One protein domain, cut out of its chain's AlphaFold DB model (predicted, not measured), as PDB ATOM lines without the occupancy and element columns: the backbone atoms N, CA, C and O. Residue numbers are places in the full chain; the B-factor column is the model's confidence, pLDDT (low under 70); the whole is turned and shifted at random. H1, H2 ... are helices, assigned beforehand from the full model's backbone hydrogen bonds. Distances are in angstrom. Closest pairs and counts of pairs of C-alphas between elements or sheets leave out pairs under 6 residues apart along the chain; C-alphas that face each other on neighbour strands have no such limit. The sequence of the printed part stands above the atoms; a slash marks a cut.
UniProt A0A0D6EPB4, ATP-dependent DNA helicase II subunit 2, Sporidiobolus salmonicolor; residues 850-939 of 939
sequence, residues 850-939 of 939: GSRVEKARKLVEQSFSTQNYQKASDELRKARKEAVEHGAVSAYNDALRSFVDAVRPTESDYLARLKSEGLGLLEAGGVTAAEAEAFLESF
ATOM      1  N   GLY A 850      89.303  22.478  36.689       81.12
ATOM      2  CA  GLY A 850      88.298  21.504  36.256       81.12
ATOM      3  C   GLY A 850      88.609  20.062  36.674       81.12
ATOM      4  O   GLY A 850      87.700  19.345  37.079       81.12
ATOM      5  N   SER A 851      89.881  19.641  36.676       84.25
ATOM      6  CA  SER A 851      90.234  18.276  37.090       84.25
ATOM      7  C   SER A 851      90.062  18.063  38.591       84.25
ATOM      8  O   SER A 851      89.768  16.949  39.010       84.25
ATOM      9  N   ARG A 852      90.193  19.113  39.412       84.62
ATOM     10  CA  ARG A 852      89.932  19.018  40.858       84.62
ATOM     11  C   ARG A 852      88.449  18.917  41.191       84.62
ATOM     12  O   ARG A 852      88.080  18.145  42.069       84.62
ATOM     13  N   VAL A 853      87.601  19.646  40.464       88.25
ATOM     14  CA  VAL A 853      86.142  19.509  40.596       88.25
ATOM     15  C   VAL A 853      85.692  18.110  40.148       88.25
ATOM     16  O   VAL A 853      84.870  17.493  40.819       88.25
ATOM     17  N   GLU A 854      86.308  17.548  39.103       86.62
ATOM     18  CA  GLU A 854      86.031  16.172  38.661       86.62
ATOM     19  C   GLU A 854      86.540  15.111  39.656       86.62
ATOM     20  O   GLU A 854      85.871  14.109  39.901       86.62
ATOM     21  N   LYS A 855      87.693  15.335  40.306       88.94
ATOM     22  CA  LYS A 855      88.154  14.487  41.421       88.94
ATOM     23  C   LYS A 855      87.164  14.518  42.588       88.94
ATOM     24  O   LYS A 855      86.834  13.464  43.125       88.94
ATOM     25  N   ALA A 856      86.646  15.695  42.948       89.06
ATOM     26  CA  ALA A 856      85.608  15.810  43.971       89.06
ATOM     27  C   ALA A 856      84.333  15.048  43.574       89.06
ATOM     28  O   ALA A 856      83.737  14.388  44.421       89.06
ATOM     29  N   ARG A 857      83.955  15.067  42.288       88.88
ATOM     30  CA  ARG A 857      82.831  14.279  41.754       88.88
ATOM     31  C   ARG A 857      83.027  12.785  41.957       88.88
ATOM     32  O   ARG A 857      82.170  12.151  42.563       88.88
ATOM     33  N   LYS A 858      84.173  12.249  41.536       89.25
ATOM     34  CA  LYS A 858      84.495  10.826  41.712       89.25
ATOM     35  C   LYS A 858      84.486  10.415  43.181       89.25
ATOM     36  O   LYS A 858      83.961   9.363  43.512       89.25
ATOM     37  N   LEU A 859      85.003  11.263  44.073       90.00
ATOM     38  CA  LEU A 859      84.981  10.999  45.514       90.00
ATOM     39  C   LEU A 859      83.557  10.947  46.084       90.00
ATOM     40  O   LEU A 859      83.299  10.152  46.987       90.00
ATOM     41  N   VAL A 860      82.635  11.772  45.578       87.62
ATOM     42  CA  VAL A 860      81.218  11.725  45.970       87.62
ATOM     43  C   VAL A 860      80.538  10.482  45.396       87.62
ATOM     44  O   VAL A 860      79.887   9.776  46.152       87.62
ATOM     45  N   GLU A 861      80.760  10.147  44.122       85.38
ATOM     46  CA  GLU A 861      80.189   8.948  43.479       85.38
ATOM     47  C   GLU A 861      80.703   7.631  44.098       85.38
ATOM     48  O   GLU A 861      79.952   6.669  44.220       85.38
ATOM     49  N   GLN A 862      81.963   7.588  44.546       85.94
ATOM     50  CA  GLN A 862      82.572   6.433  45.224       85.94
ATOM     51  C   GLN A 862      82.287   6.396  46.737       85.94
ATOM     52  O   GLN A 862      82.749   5.494  47.437       85.94
ATOM     53  N   SER A 863      81.583   7.390  47.290       84.56
ATOM     54  CA  SER A 863      81.278   7.417  48.721       84.56
ATOM     55  C   SER A 863      80.138   6.468  49.064       84.56
ATOM     56  O   SER A 863      79.017   6.636  48.601       84.56
ATOM     57  N   PHE A 864      80.375   5.548  49.999       76.94
ATOM     58  CA  PHE A 864      79.282   4.894  50.712       76.94
ATOM     59  C   PHE A 864      78.841   5.787  51.887       76.94
ATOM     60  O   PHE A 864      79.603   6.032  52.828       76.94
ATOM     61  N   SER A 865      77.609   6.300  51.831       79.75
ATOM     62  CA  SER A 865      77.029   7.240  52.804       79.75
ATOM     63  C   SER A 865      77.779   8.578  52.922       79.75
ATOM     64  O   SER A 865      77.471   9.501  52.184       79.75
ATOM     65  N   THR A 866      78.736   8.741  53.846       80.12
ATOM     66  CA  THR A 866      79.427  10.033  54.071       80.12
ATOM     67  C   THR A 866      80.952   9.927  54.129       80.12
ATOM     68  O   THR A 866      81.614  10.884  54.541       80.12
ATOM     69  N   GLN A 867      81.529   8.771  53.778       83.94
ATOM     70  CA  GLN A 867      82.935   8.451  54.061       83.94
ATOM     71  C   GLN A 867      83.938   9.383  53.357       83.94
ATOM     72  O   GLN A 867      84.866   9.858  54.014       83.94
ATOM     73  N   ASN A 868      83.734   9.723  52.074       87.06
ATOM     74  CA  ASN A 868      84.669  10.587  51.329       87.06
ATOM     75  C   ASN A 868      84.179  12.035  51.145       87.06
ATOM     76  O   ASN A 868      84.866  12.841  50.518       87.06
ATOM     77  N   TYR A 869      83.055  12.420  51.762       89.12
ATOM     78  CA  TYR A 869      82.475  13.767  51.630       89.12
ATOM     79  C   TYR A 869      83.402  14.873  52.134       89.12
ATOM     80  O   TYR A 869      83.480  15.937  51.524       89.12
ATOM     81  N   GLN A 870      84.154  14.617  53.207       87.12
ATOM     82  CA  GLN A 870      85.128  15.585  53.711       87.12
ATOM     83  C   GLN A 870      86.261  15.822  52.700       87.12
ATOM     84  O   GLN A 870      86.603  16.971  52.428       87.12
ATOM     85  N   LYS A 871      86.790  14.749  52.096       90.12
ATOM     86  CA  LYS A 871      87.853  14.832  51.081       90.12
ATOM     87  C   LYS A 871      87.360  15.569  49.827       90.12
ATOM     88  O   LYS A 871      88.065  16.431  49.314       90.12
ATOM     89  N   ALA A 872      86.126  15.300  49.390       90.00
ATOM     90  CA  ALA A 872      85.504  15.998  48.264       90.00
ATOM     91  C   ALA A 872      85.324  17.507  48.528       90.00
ATOM     92  O   ALA A 872      85.685  18.332  47.689       90.00
ATOM     93  N   SER A 873      84.844  17.884  49.721       90.31
ATOM     94  CA  SER A 873      84.718  19.292  50.124       90.31
ATOM     95  C   SER A 873      86.065  20.019  50.176       90.31
ATOM     96  O   SER A 873      86.156  21.195  49.813       90.31
ATOM     97  N   ASP A 874      87.122  19.337  50.619       90.69
ATOM     98  CA  ASP A 874      88.461  19.917  50.697       90.69
ATOM     99  C   ASP A 874      89.054  20.166  49.300       90.69
ATOM    100  O   ASP A 874      89.640  21.228  49.073       90.69
ATOM    101  N   GLU A 875      88.821  19.270  48.336       90.88
ATOM    102  CA  GLU A 875      89.202  19.484  46.932       90.88
ATOM    103  C   GLU A 875      88.425  20.641  46.284       90.88
ATOM    104  O   GLU A 875      89.031  21.499  45.634       90.88
ATOM    105  N   LEU A 876      87.117  20.762  46.540       90.75
ATOM    106  CA  LEU A 876      86.331  21.913  46.079       90.75
ATOM    107  C   LEU A 876      86.802  23.228  46.715       90.75
ATOM    108  O   LEU A 876      86.885  24.252  46.034       90.75
ATOM    109  N   ARG A 877      87.181  23.222  48.000       91.69
ATOM    110  CA  ARG A 877      87.723  24.408  48.682       91.69
ATOM    111  C   ARG A 877      89.070  24.831  48.089       91.69
ATOM    112  O   ARG A 877      89.300  26.030  47.910       91.69
ATOM    113  N   LYS A 878      89.940  23.874  47.752       90.44
ATOM    114  CA  LYS A 878      91.210  24.137  47.058       90.44
ATOM    115  C   LYS A 878      90.970  24.686  45.649       90.44
ATOM    116  O   LYS A 878      91.558  25.706  45.301       90.44
ATOM    117  N   ALA A 879      90.064  24.077  44.879       89.25
ATOM    118  CA  ALA A 879      89.686  24.541  43.543       89.25
ATOM    119  C   ALA A 879      89.112  25.969  43.570       89.25
ATOM    120  O   ALA A 879      89.494  26.809  42.756       89.25
ATOM    121  N   ARG A 880      88.263  26.283  44.559       89.00
ATOM    122  CA  ARG A 880      87.707  27.629  44.770       89.00
ATOM    123  C   ARG A 880      88.795  28.655  45.083       89.00
ATOM    124  O   ARG A 880      88.754  29.767  44.563       89.00
ATOM    125  N   LYS A 881      89.766  28.298  45.928       88.12
ATOM    126  CA  LYS A 881      90.883  29.179  46.294       88.12
ATOM    127  C   LYS A 881      91.782  29.471  45.090       88.12
ATOM    128  O   LYS A 881      92.077  30.632  44.827       88.12
ATOM    129  N   GLU A 882      92.137  28.446  44.321       86.62
ATOM    130  CA  GLU A 882      92.943  28.600  43.104       86.62
ATOM    131  C   GLU A 882      92.215  29.392  42.014       86.62
ATOM    132  O   GLU A 882      92.833  30.202  41.327       86.62
ATOM    133  N   ALA A 883      90.896  29.234  41.889       87.25
ATOM    134  CA  ALA A 883      90.098  30.033  40.963       87.25
ATOM    135  C   ALA A 883      90.133  31.534  41.294       87.25
ATOM    136  O   ALA A 883      90.176  32.359  40.380       87.25
ATOM    137  N   VAL A 884      90.160  31.890  42.584       86.31
ATOM    138  CA  VAL A 884      90.317  33.281  43.038       86.31
ATOM    139  C   VAL A 884      91.748  33.773  42.815       86.31
ATOM    140  O   VAL A 884      91.932  34.868  42.289       86.31
ATOM    141  N   GLU A 885      92.757  32.969  43.161       84.88
ATOM    142  CA  GLU A 885      94.174  33.334  43.010       84.88
ATOM    143  C   GLU A 885      94.584  33.517  41.540       84.88
ATOM    144  O   GLU A 885      95.348  34.427  41.217       84.88
ATOM    145  N   HIS A 886      94.044  32.696  40.636       82.44
ATOM    146  CA  HIS A 886      94.362  32.727  39.207       82.44
ATOM    147  C   HIS A 886      93.346  33.505  38.353       82.44
ATOM    148  O   HIS A 886      93.487  33.550  37.132       82.44
ATOM    149  N   GLY A 887      92.322  34.118  38.962       81.56
ATOM    150  CA  GLY A 887      91.292  34.893  38.254       81.56
ATOM    151  C   GLY A 887      90.394  34.068  37.318       81.56
ATOM    152  O   GLY A 887      89.681  34.632  36.490       81.56
ATOM    153  N   ALA A 888      90.402  32.741  37.444       85.06
ATOM    154  CA  ALA A 888      89.675  31.794  36.597       85.06
ATOM    155  C   ALA A 888      88.280  31.465  37.164       85.06
ATOM    156  O   ALA A 888      87.876  30.305  37.259       85.06
ATOM    157  N   VAL A 889      87.535  32.501  37.556       86.06
ATOM    158  CA  VAL A 889      86.262  32.351  38.278       86.06
ATOM    159  C   VAL A 889      85.163  31.716  37.417       86.06
ATOM    160  O   VAL A 889      84.417  30.875  37.911       86.06
ATOM    161  N   SER A 890      85.105  32.049  36.120       84.94
ATOM    162  CA  SER A 890      84.143  31.437  35.185       84.94
ATOM    163  C   SER A 890      84.334  29.923  35.102       84.94
ATOM    164  O   SER A 890      83.371  29.183  35.234       84.94
ATOM    165  N   ALA A 891      85.583  29.456  34.991       85.69
ATOM    166  CA  ALA A 891      85.888  28.033  34.856       85.69
ATOM    167  C   ALA A 891      85.477  27.221  36.097       85.69
ATOM    168  O   ALA A 891      84.995  26.100  35.964       85.69
ATOM    169  N   TYR A 892      85.632  27.792  37.298       90.31
ATOM    170  CA  TYR A 892      85.134  27.177  38.531       90.31
ATOM    171  C   TYR A 892      83.603  27.168  38.585       90.31
ATOM    172  O   TYR A 892      83.016  26.146  38.923       90.31
ATOM    173  N   ASN A 893      82.953  28.280  38.230       91.19
ATOM    174  CA  ASN A 893      81.494  28.390  38.248       91.19
ATOM    175  C   ASN A 893      80.829  27.426  37.248       91.19
ATOM    176  O   ASN A 893      79.836  26.790  37.595       91.19
ATOM    177  N   ASP A 894      81.394  27.273  36.049       88.94
ATOM    178  CA  ASP A 894      80.903  26.344  35.023       88.94
ATOM    179  C   ASP A 894      81.103  24.881  35.454       88.94
ATOM    180  O   ASP A 894      80.176  24.072  35.378       88.94
ATOM    181  N   ALA A 895      82.282  24.551  35.998       89.44
ATOM    182  CA  ALA A 895      82.567  23.217  36.522       89.44
ATOM    183  C   ALA A 895      81.686  22.866  37.734       89.44
ATOM    184  O   ALA A 895      81.193  21.745  37.828       89.44
ATOM    185  N   LEU A 896      81.430  23.821  38.638       90.50
ATOM    186  CA  LEU A 896      80.576  23.611  39.808       90.50
ATOM    187  C   LEU A 896      79.102  23.420  39.418       90.50
ATOM    188  O   LEU A 896      78.419  22.609  40.035       90.50
ATOM    189  N   ARG A 897      78.607  24.112  38.382       89.56
ATOM    190  CA  ARG A 897      77.258  23.863  37.838       89.56
ATOM    191  C   ARG A 897      77.146  22.453  37.269       89.56
ATOM    192  O   ARG A 897      76.224  21.737  37.640       89.56
ATOM    193  N   SER A 898      78.124  22.031  36.463       88.62
ATOM    194  CA  SER A 898      78.176  20.664  35.927       88.62
ATOM    195  C   SER A 898      78.249  19.608  37.035       88.62
ATOM    196  O   SER A 898      77.612  18.564  36.931       88.62
ATOM    197  N   PHE A 899      79.007  19.879  38.099       90.06
ATOM    198  CA  PHE A 899      79.098  19.016  39.273       90.06
ATOM    199  C   PHE A 899      77.745  18.892  39.989       90.06
ATOM    200  O   PHE A 899      77.277  17.784  40.236       90.06
ATOM    201  N   VAL A 900      77.085  20.016  40.289       88.88
ATOM    202  CA  VAL A 900      75.793  20.012  40.994       88.88
ATOM    203  C   VAL A 900      74.709  19.343  40.153       88.88
ATOM    204  O   VAL A 900      73.940  18.558  40.700       88.88
ATOM    205  N   ASP A 901      74.653  19.602  38.846       87.19
ATOM    206  CA  ASP A 901      73.665  18.979  37.958       87.19
ATOM    207  C   ASP A 901      73.838  17.453  37.881       87.19
ATOM    208  O   ASP A 901      72.842  16.731  37.832       87.19
ATOM    209  N   ALA A 902      75.080  16.956  37.941       84.75
ATOM    210  CA  ALA A 902      75.372  15.524  37.969       84.75
ATOM    211  C   ALA A 902      75.019  14.856  39.312       84.75
ATOM    212  O   ALA A 902      74.547  13.722  39.319       84.75
ATOM    213  N   VAL A 903      75.219  15.551  40.440       84.31
ATOM    214  CA  VAL A 903      75.035  15.005  41.803       84.31
ATOM    215  C   VAL A 903      73.587  15.142  42.310       84.31
ATOM    216  O   VAL A 903      73.127  14.342  43.126       84.31
ATOM    217  N   ARG A 904      72.827  16.117  41.797       80.94
ATOM    218  CA  ARG A 904      71.434  16.412  42.191       80.94
ATOM    219  C   ARG A 904      70.458  15.219  42.191       80.94
ATOM    220  O   ARG A 904      69.591  15.216  43.065       80.94
ATOM    221  N   PRO A 905      70.517  14.237  41.269       74.69
ATOM    222  CA  PRO A 905      69.577  13.115  41.271       74.69
ATOM    223  C   PRO A 905      69.917  12.015  42.286       74.69
ATOM    224  O   PRO A 905      69.025  11.246  42.640       74.69
ATOM    225  N   THR A 906      71.178  11.905  42.711       68.94
ATOM    226  CA  THR A 906      71.704  10.729  43.421       68.94
ATOM    227  C   THR A 906      72.047  10.999  44.883       68.94
ATOM    228  O   THR A 906      71.766  10.143  45.712       68.94
ATOM    229  N   GLU A 907      72.574  12.179  45.232       74.69
ATOM    230  CA  GLU A 907      73.127  12.443  46.574       74.69
ATOM    231  C   GLU A 907      72.670  13.800  47.149       74.69
ATOM    232  O   GLU A 907      73.440  14.764  47.252       74.69
ATOM    233  N   SER A 908      71.398  13.891  47.568       73.44
ATOM    234  CA  SER A 908      70.833  15.104  48.197       73.44
ATOM    235  C   SER A 908      71.543  15.505  49.496       73.44
ATOM    236  O   SER A 908      71.617  16.686  49.840       73.44
ATOM    237  N   ASP A 909      72.102  14.528  50.208       83.69
ATOM    238  CA  ASP A 909      72.733  14.726  51.514       83.69
ATOM    239  C   ASP A 909      74.076  15.467  51.390       83.69
ATOM    240  O   ASP A 909      74.434  16.267  52.263       83.69
ATOM    241  N   TYR A 910      74.801  15.273  50.279       86.25
ATOM    242  CA  TYR A 910      76.034  16.015  50.003       86.25
ATOM    243  C   TYR A 910      75.754  17.474  49.624       86.25
ATOM    244  O   TYR A 910      76.462  18.373  50.081       86.25
ATOM    245  N   LEU A 911      74.687  17.749  48.865       86.00
ATOM    246  CA  LEU A 911      74.291  19.119  48.509       86.00
ATOM    247  C   LEU A 911      73.885  19.947  49.741       86.00
ATOM    248  O   LEU A 911      74.292  21.106  49.872       86.00
ATOM    249  N   ALA A 912      73.195  19.333  50.710       84.38
ATOM    250  CA  ALA A 912      72.896  19.963  51.999       84.38
ATOM    251  C   ALA A 912      74.171  20.327  52.788       84.38
ATOM    252  O   ALA A 912      74.224  21.361  53.465       84.38
ATOM    253  N   ARG A 913      75.225  19.510  52.671       85.62
ATOM    254  CA  ARG A 913      76.546  19.792  53.250       85.62
ATOM    255  C   ARG A 913      77.289  20.894  52.496       85.62
ATOM    256  O   ARG A 913      77.873  21.773  53.121       85.62
ATOM    257  N   LEU A 914      77.214  20.908  51.169       87.44
ATOM    258  CA  LEU A 914      77.794  21.964  50.336       87.44
ATOM    259  C   LEU A 914      77.200  23.342  50.689       87.44
ATOM    260  O   LEU A 914      77.919  24.345  50.754       87.44
ATOM    261  N   LYS A 915      75.894  23.363  50.993       85.94
ATOM    262  CA  LYS A 915      75.155  24.528  51.499       85.94
ATOM    263  C   LYS A 915      75.626  24.962  52.886       85.94
ATOM    264  O   LYS A 915      75.871  26.149  53.090       85.94
ATOM    265  N   SER A 916      75.784  24.029  53.830       84.44
ATOM    266  CA  SER A 916      76.239  24.353  55.192       84.44
ATOM    267  C   SER A 916      77.696  24.827  55.238       84.44
ATOM    268  O   SER A 916      78.041  25.677  56.057       84.44
ATOM    269  N   GLU A 917      78.535  24.341  54.321       83.69
ATOM    270  CA  GLU A 917      79.932  24.758  54.165       83.69
ATOM    271  C   GLU A 917      80.101  26.022  53.294       83.69
ATOM    272  O   GLU A 917      81.212  26.546  53.172       83.69
ATOM    273  N   GLY A 918      79.017  26.542  52.702       82.62
ATOM    274  CA  GLY A 918      79.016  27.774  51.906       82.62
ATOM    275  C   GLY A 918      79.836  27.689  50.613       82.62
ATOM    276  O   GLY A 918      80.367  28.703  50.141       82.62
ATOM    277  N   LEU A 919      79.989  26.491  50.045       83.56
ATOM    278  CA  LEU A 919      80.786  26.215  48.844       83.56
ATOM    279  C   LEU A 919      79.953  26.413  47.562       83.56
ATOM    280  O   LEU A 919      79.717  25.483  46.805       83.56
ATOM    281  N   GLY A 920      79.493  27.644  47.327       83.75
ATOM    282  CA  GLY A 920      78.693  28.020  46.153       83.75
ATOM    283  C   GLY A 920      79.490  28.665  45.017       83.75
ATOM    284  O   GLY A 920      80.725  28.692  45.026       83.75
ATOM    285  N   LEU A 921      78.755  29.227  44.052       87.81
ATOM    286  CA  LEU A 921      79.328  30.036  42.975       87.81
ATOM    287  C   LEU A 921      80.088  31.243  43.547       87.81
ATOM    288  O   LEU A 921      79.730  31.805  44.582       87.81
ATOM    289  N   LEU A 922      81.154  31.642  42.863       88.12
ATOM    290  CA  LEU A 922      81.935  32.832  43.181       88.12
ATOM    291  C   LEU A 922      81.338  34.068  42.488       88.12
ATOM    292  O   LEU A 922      80.975  34.008  41.312       88.12
ATOM    293  N   GLU A 923      81.300  35.194  43.203       80.50
ATOM    294  CA  GLU A 923      80.780  36.496  42.751       80.50
ATOM    295  C   GLU A 923      81.746  37.200  41.771       80.50
ATOM    296  O   GLU A 923      82.299  38.261  42.051       80.50
ATOM    297  N   ALA A 924      82.013  36.577  40.624       69.56
ATOM    298  CA  ALA A 924      82.714  37.171  39.486       69.56
ATOM    299  C   ALA A 924      82.469  36.335  38.214       69.56
ATOM    300  O   ALA A 924      81.987  35.207  38.274       69.56
ATOM    301  N   GLY A 925      82.780  36.892  37.037       62.97
ATOM    302  CA  GLY A 925      82.620  36.175  35.763       62.97
ATOM    303  C   GLY A 925      81.172  36.061  35.265       62.97
ATOM    304  O   GLY A 925      80.820  35.059  34.662       62.97
ATOM    305  N   GLY A 926      80.329  37.070  35.514       71.75
ATOM    306  CA  GLY A 926      78.952  37.132  34.995       71.75
ATOM    307  C   GLY A 926      77.857  36.660  35.958       71.75
ATOM    308  O   GLY A 926      76.689  36.886  35.665       71.75
ATOM    309  N   VAL A 927      78.220  36.091  37.115       80.62
ATOM    310  CA  VAL A 927      77.284  35.671  38.174       80.62
ATOM    311  C   VAL A 927      77.080  36.804  39.183       80.62
ATOM    312  O   VAL A 927      78.049  37.358  39.708       80.62
ATOM    313  N   THR A 928      75.825  37.165  39.458       84.50
ATOM    314  CA  THR A 928      75.485  38.183  40.477       84.50
ATOM    315  C   THR A 928      75.401  37.574  41.881       84.50
ATOM    316  O   THR A 928      75.139  36.383  42.015       84.50
ATOM    317  N   ALA A 929      75.561  38.378  42.940       78.31
ATOM    318  CA  ALA A 929      75.417  37.900  44.324       78.31
ATOM    319  C   ALA A 929      74.049  37.230  44.574       78.31
ATOM    320  O   ALA A 929      73.979  36.160  45.169       78.31
ATOM    321  N   ALA A 930      72.974  37.792  44.004       81.56
ATOM    322  CA  ALA A 930      71.634  37.206  44.067       81.56
ATOM    323  C   ALA A 930      71.535  35.852  43.338       81.56
ATOM    324  O   ALA A 930      70.778  34.980  43.748       81.56
ATOM    325  N   GLU A 931      72.300  35.657  42.261       83.25
ATOM    326  CA  GLU A 931      72.341  34.395  41.518       83.25
ATOM    327  C   GLU A 931      73.177  33.329  42.238       83.25
ATOM    328  O   GLU A 931      72.795  32.160  42.255       83.25
ATOM    329  N   ALA A 932      74.283  33.718  42.875       82.00
ATOM    330  CA  ALA A 932      75.084  32.819  43.703       82.00
ATOM    331  C   ALA A 932      74.309  32.354  44.951       82.00
ATOM    332  O   ALA A 932      74.361  31.174  45.300       82.00
ATOM    333  N   GLU A 933      73.548  33.256  45.580       82.38
ATOM    334  CA  GLU A 933      72.677  32.947  46.718       82.38
ATOM    335  C   GLU A 933      71.497  32.057  46.295       82.38
ATOM    336  O   GLU A 933      71.279  31.010  46.899       82.38
ATOM    337  N   ALA A 934      70.823  32.371  45.181       84.00
ATOM    338  CA  ALA A 934      69.762  31.524  44.629       84.00
ATOM    339  C   ALA A 934      70.260  30.117  44.244       84.00
ATOM    340  O   ALA A 934      69.536  29.133  44.402       84.00
ATOM    341  N   PHE A 935      71.500  29.996  43.760       86.12
ATOM    342  CA  PHE A 935      72.112  28.702  43.457       86.12
ATOM    343  C   PHE A 935      72.361  27.874  44.725       86.12
ATOM    344  O   PHE A 935      72.016  26.696  44.747       86.12
ATOM    345  N   LEU A 936      72.870  28.489  45.798       83.50
ATOM    346  CA  LEU A 936      73.021  27.837  47.108       83.50
ATOM    347  C   LEU A 936      71.674  27.457  47.741       83.50
ATOM    348  O   LEU A 936      71.566  26.442  48.430       83.50
ATOM    349  N   GLU A 937      70.633  28.262  47.524       80.94
ATOM    350  CA  GLU A 937      69.280  27.954  47.986       80.94
ATOM    351  C   GLU A 937      68.629  26.809  47.203       80.94
ATOM    352  O   GLU A 937      67.772  26.129  47.766       80.94
ATOM    353  N   SER A 938      69.069  26.566  45.960       78.25
ATOM    354  CA  SER A 938      68.582  25.486  45.089       78.25
ATOM    355  C   SER A 938      69.089  24.083  45.447       78.25
ATOM    356  O   SER A 938      68.651  23.114  44.824       78.25
ATOM    357  N   PHE A 939      70.019  23.989  46.401       78.19
ATOM    358  CA  PHE A 939      70.537  22.737  46.958       78.19
ATOM    359  C   PHE A 939      69.592  22.112  47.979       78.19
ATOM    360  O   PHE A 939      69.042  22.874  48.824       78.19
TER     361      PHE A 939
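Overview. This is residues 850 to 939 of the 939 residues of the protein "ATP-dependent DNA helicase II subunit 2" of Sporidiobolus salmonicolor (UniProt A0A0D6EPB4). Three helices, H1, H2 and H3, lie side by side in an up-and-down bundle, and two short helices, H4 and H5, make a looser part along one side of it. H4 lies close to the bundle, H5 is farther out, and residues 919 to 922 of the long link before H5 run between the bundle and H5. The printed part has 90 residues, with five named helices in the order H1 to H5 and no named strand; the class is all helix. The whole is compact, with a radius of gyration of the C-alphas of 12.2 A, and its C-alphas span 35 by 25 by 19 A.

Along the chain. The longest helix is H2, residues 869 to 885, 24.4 A from first to last C-alpha, beginning at C-alpha 869 at (82.475, 13.767, 51.630). H1 holds residues 850 to 861, 16.6 A long, with C-alpha 850 at (88.298, 21.504, 36.256). H3 holds residues 889 to 903 and is 21.0 A long. H4, residues 908 to 916, and H5, residues 929 to 937, are shorter; H5 ends with C-alpha 937 at (69.280, 27.954, 47.986).

Arrangement. H1, H2 and H3 form a bundle, up and down, each helix running against the one before it. H2 and H1 touch, a helical hairpin at a shallow tilt of 13 degrees, opposite ways; their closest C-alphas, of Ala 856 and Ala 872, are 4.3 A apart. H2 and H3 are a second helical hairpin, at a shallow tilt of 21 degrees, opposite ways. There H2 touches with residues 879 to 883 alone and H3 with residues 889 to 892 alone; the closest C-alphas, of Ala 883 and Val 889, are 5.2 A apart. H1 and H3 touch and run the same way at a shallow tilt of 19 degrees, the closest C-alphas being those of Gly 850 and Ala 895, 6.0 A apart. H4 is close to H2 but not clearly touching it, with the closest C-alphas, of Tyr 869 and Tyr 910, 7.0 A apart. H4 and H5 are likewise close but not clearly touching, at a steep tilt of 40 degrees, opposite ways; their closest C-alphas, of Lys 915 and Leu 936, are 5.9 A apart. H5 is apart from H1, H2 and H3. In H1, H2, H3, H4 and H5 every O i to N i+4 pair is within hydrogen-bond range.

Size, cuts and confidence. The two C-alphas farthest apart, of Phe 864 and Gly 926, are 35.9 A apart. The printed part has no cut and ends at residue 939, the chain's last residue. The link from H4 to H5, residues 917 to 928, is long. The mean pLDDT of the printed part is 84.7; residues 906, 924 and 925 are under 70.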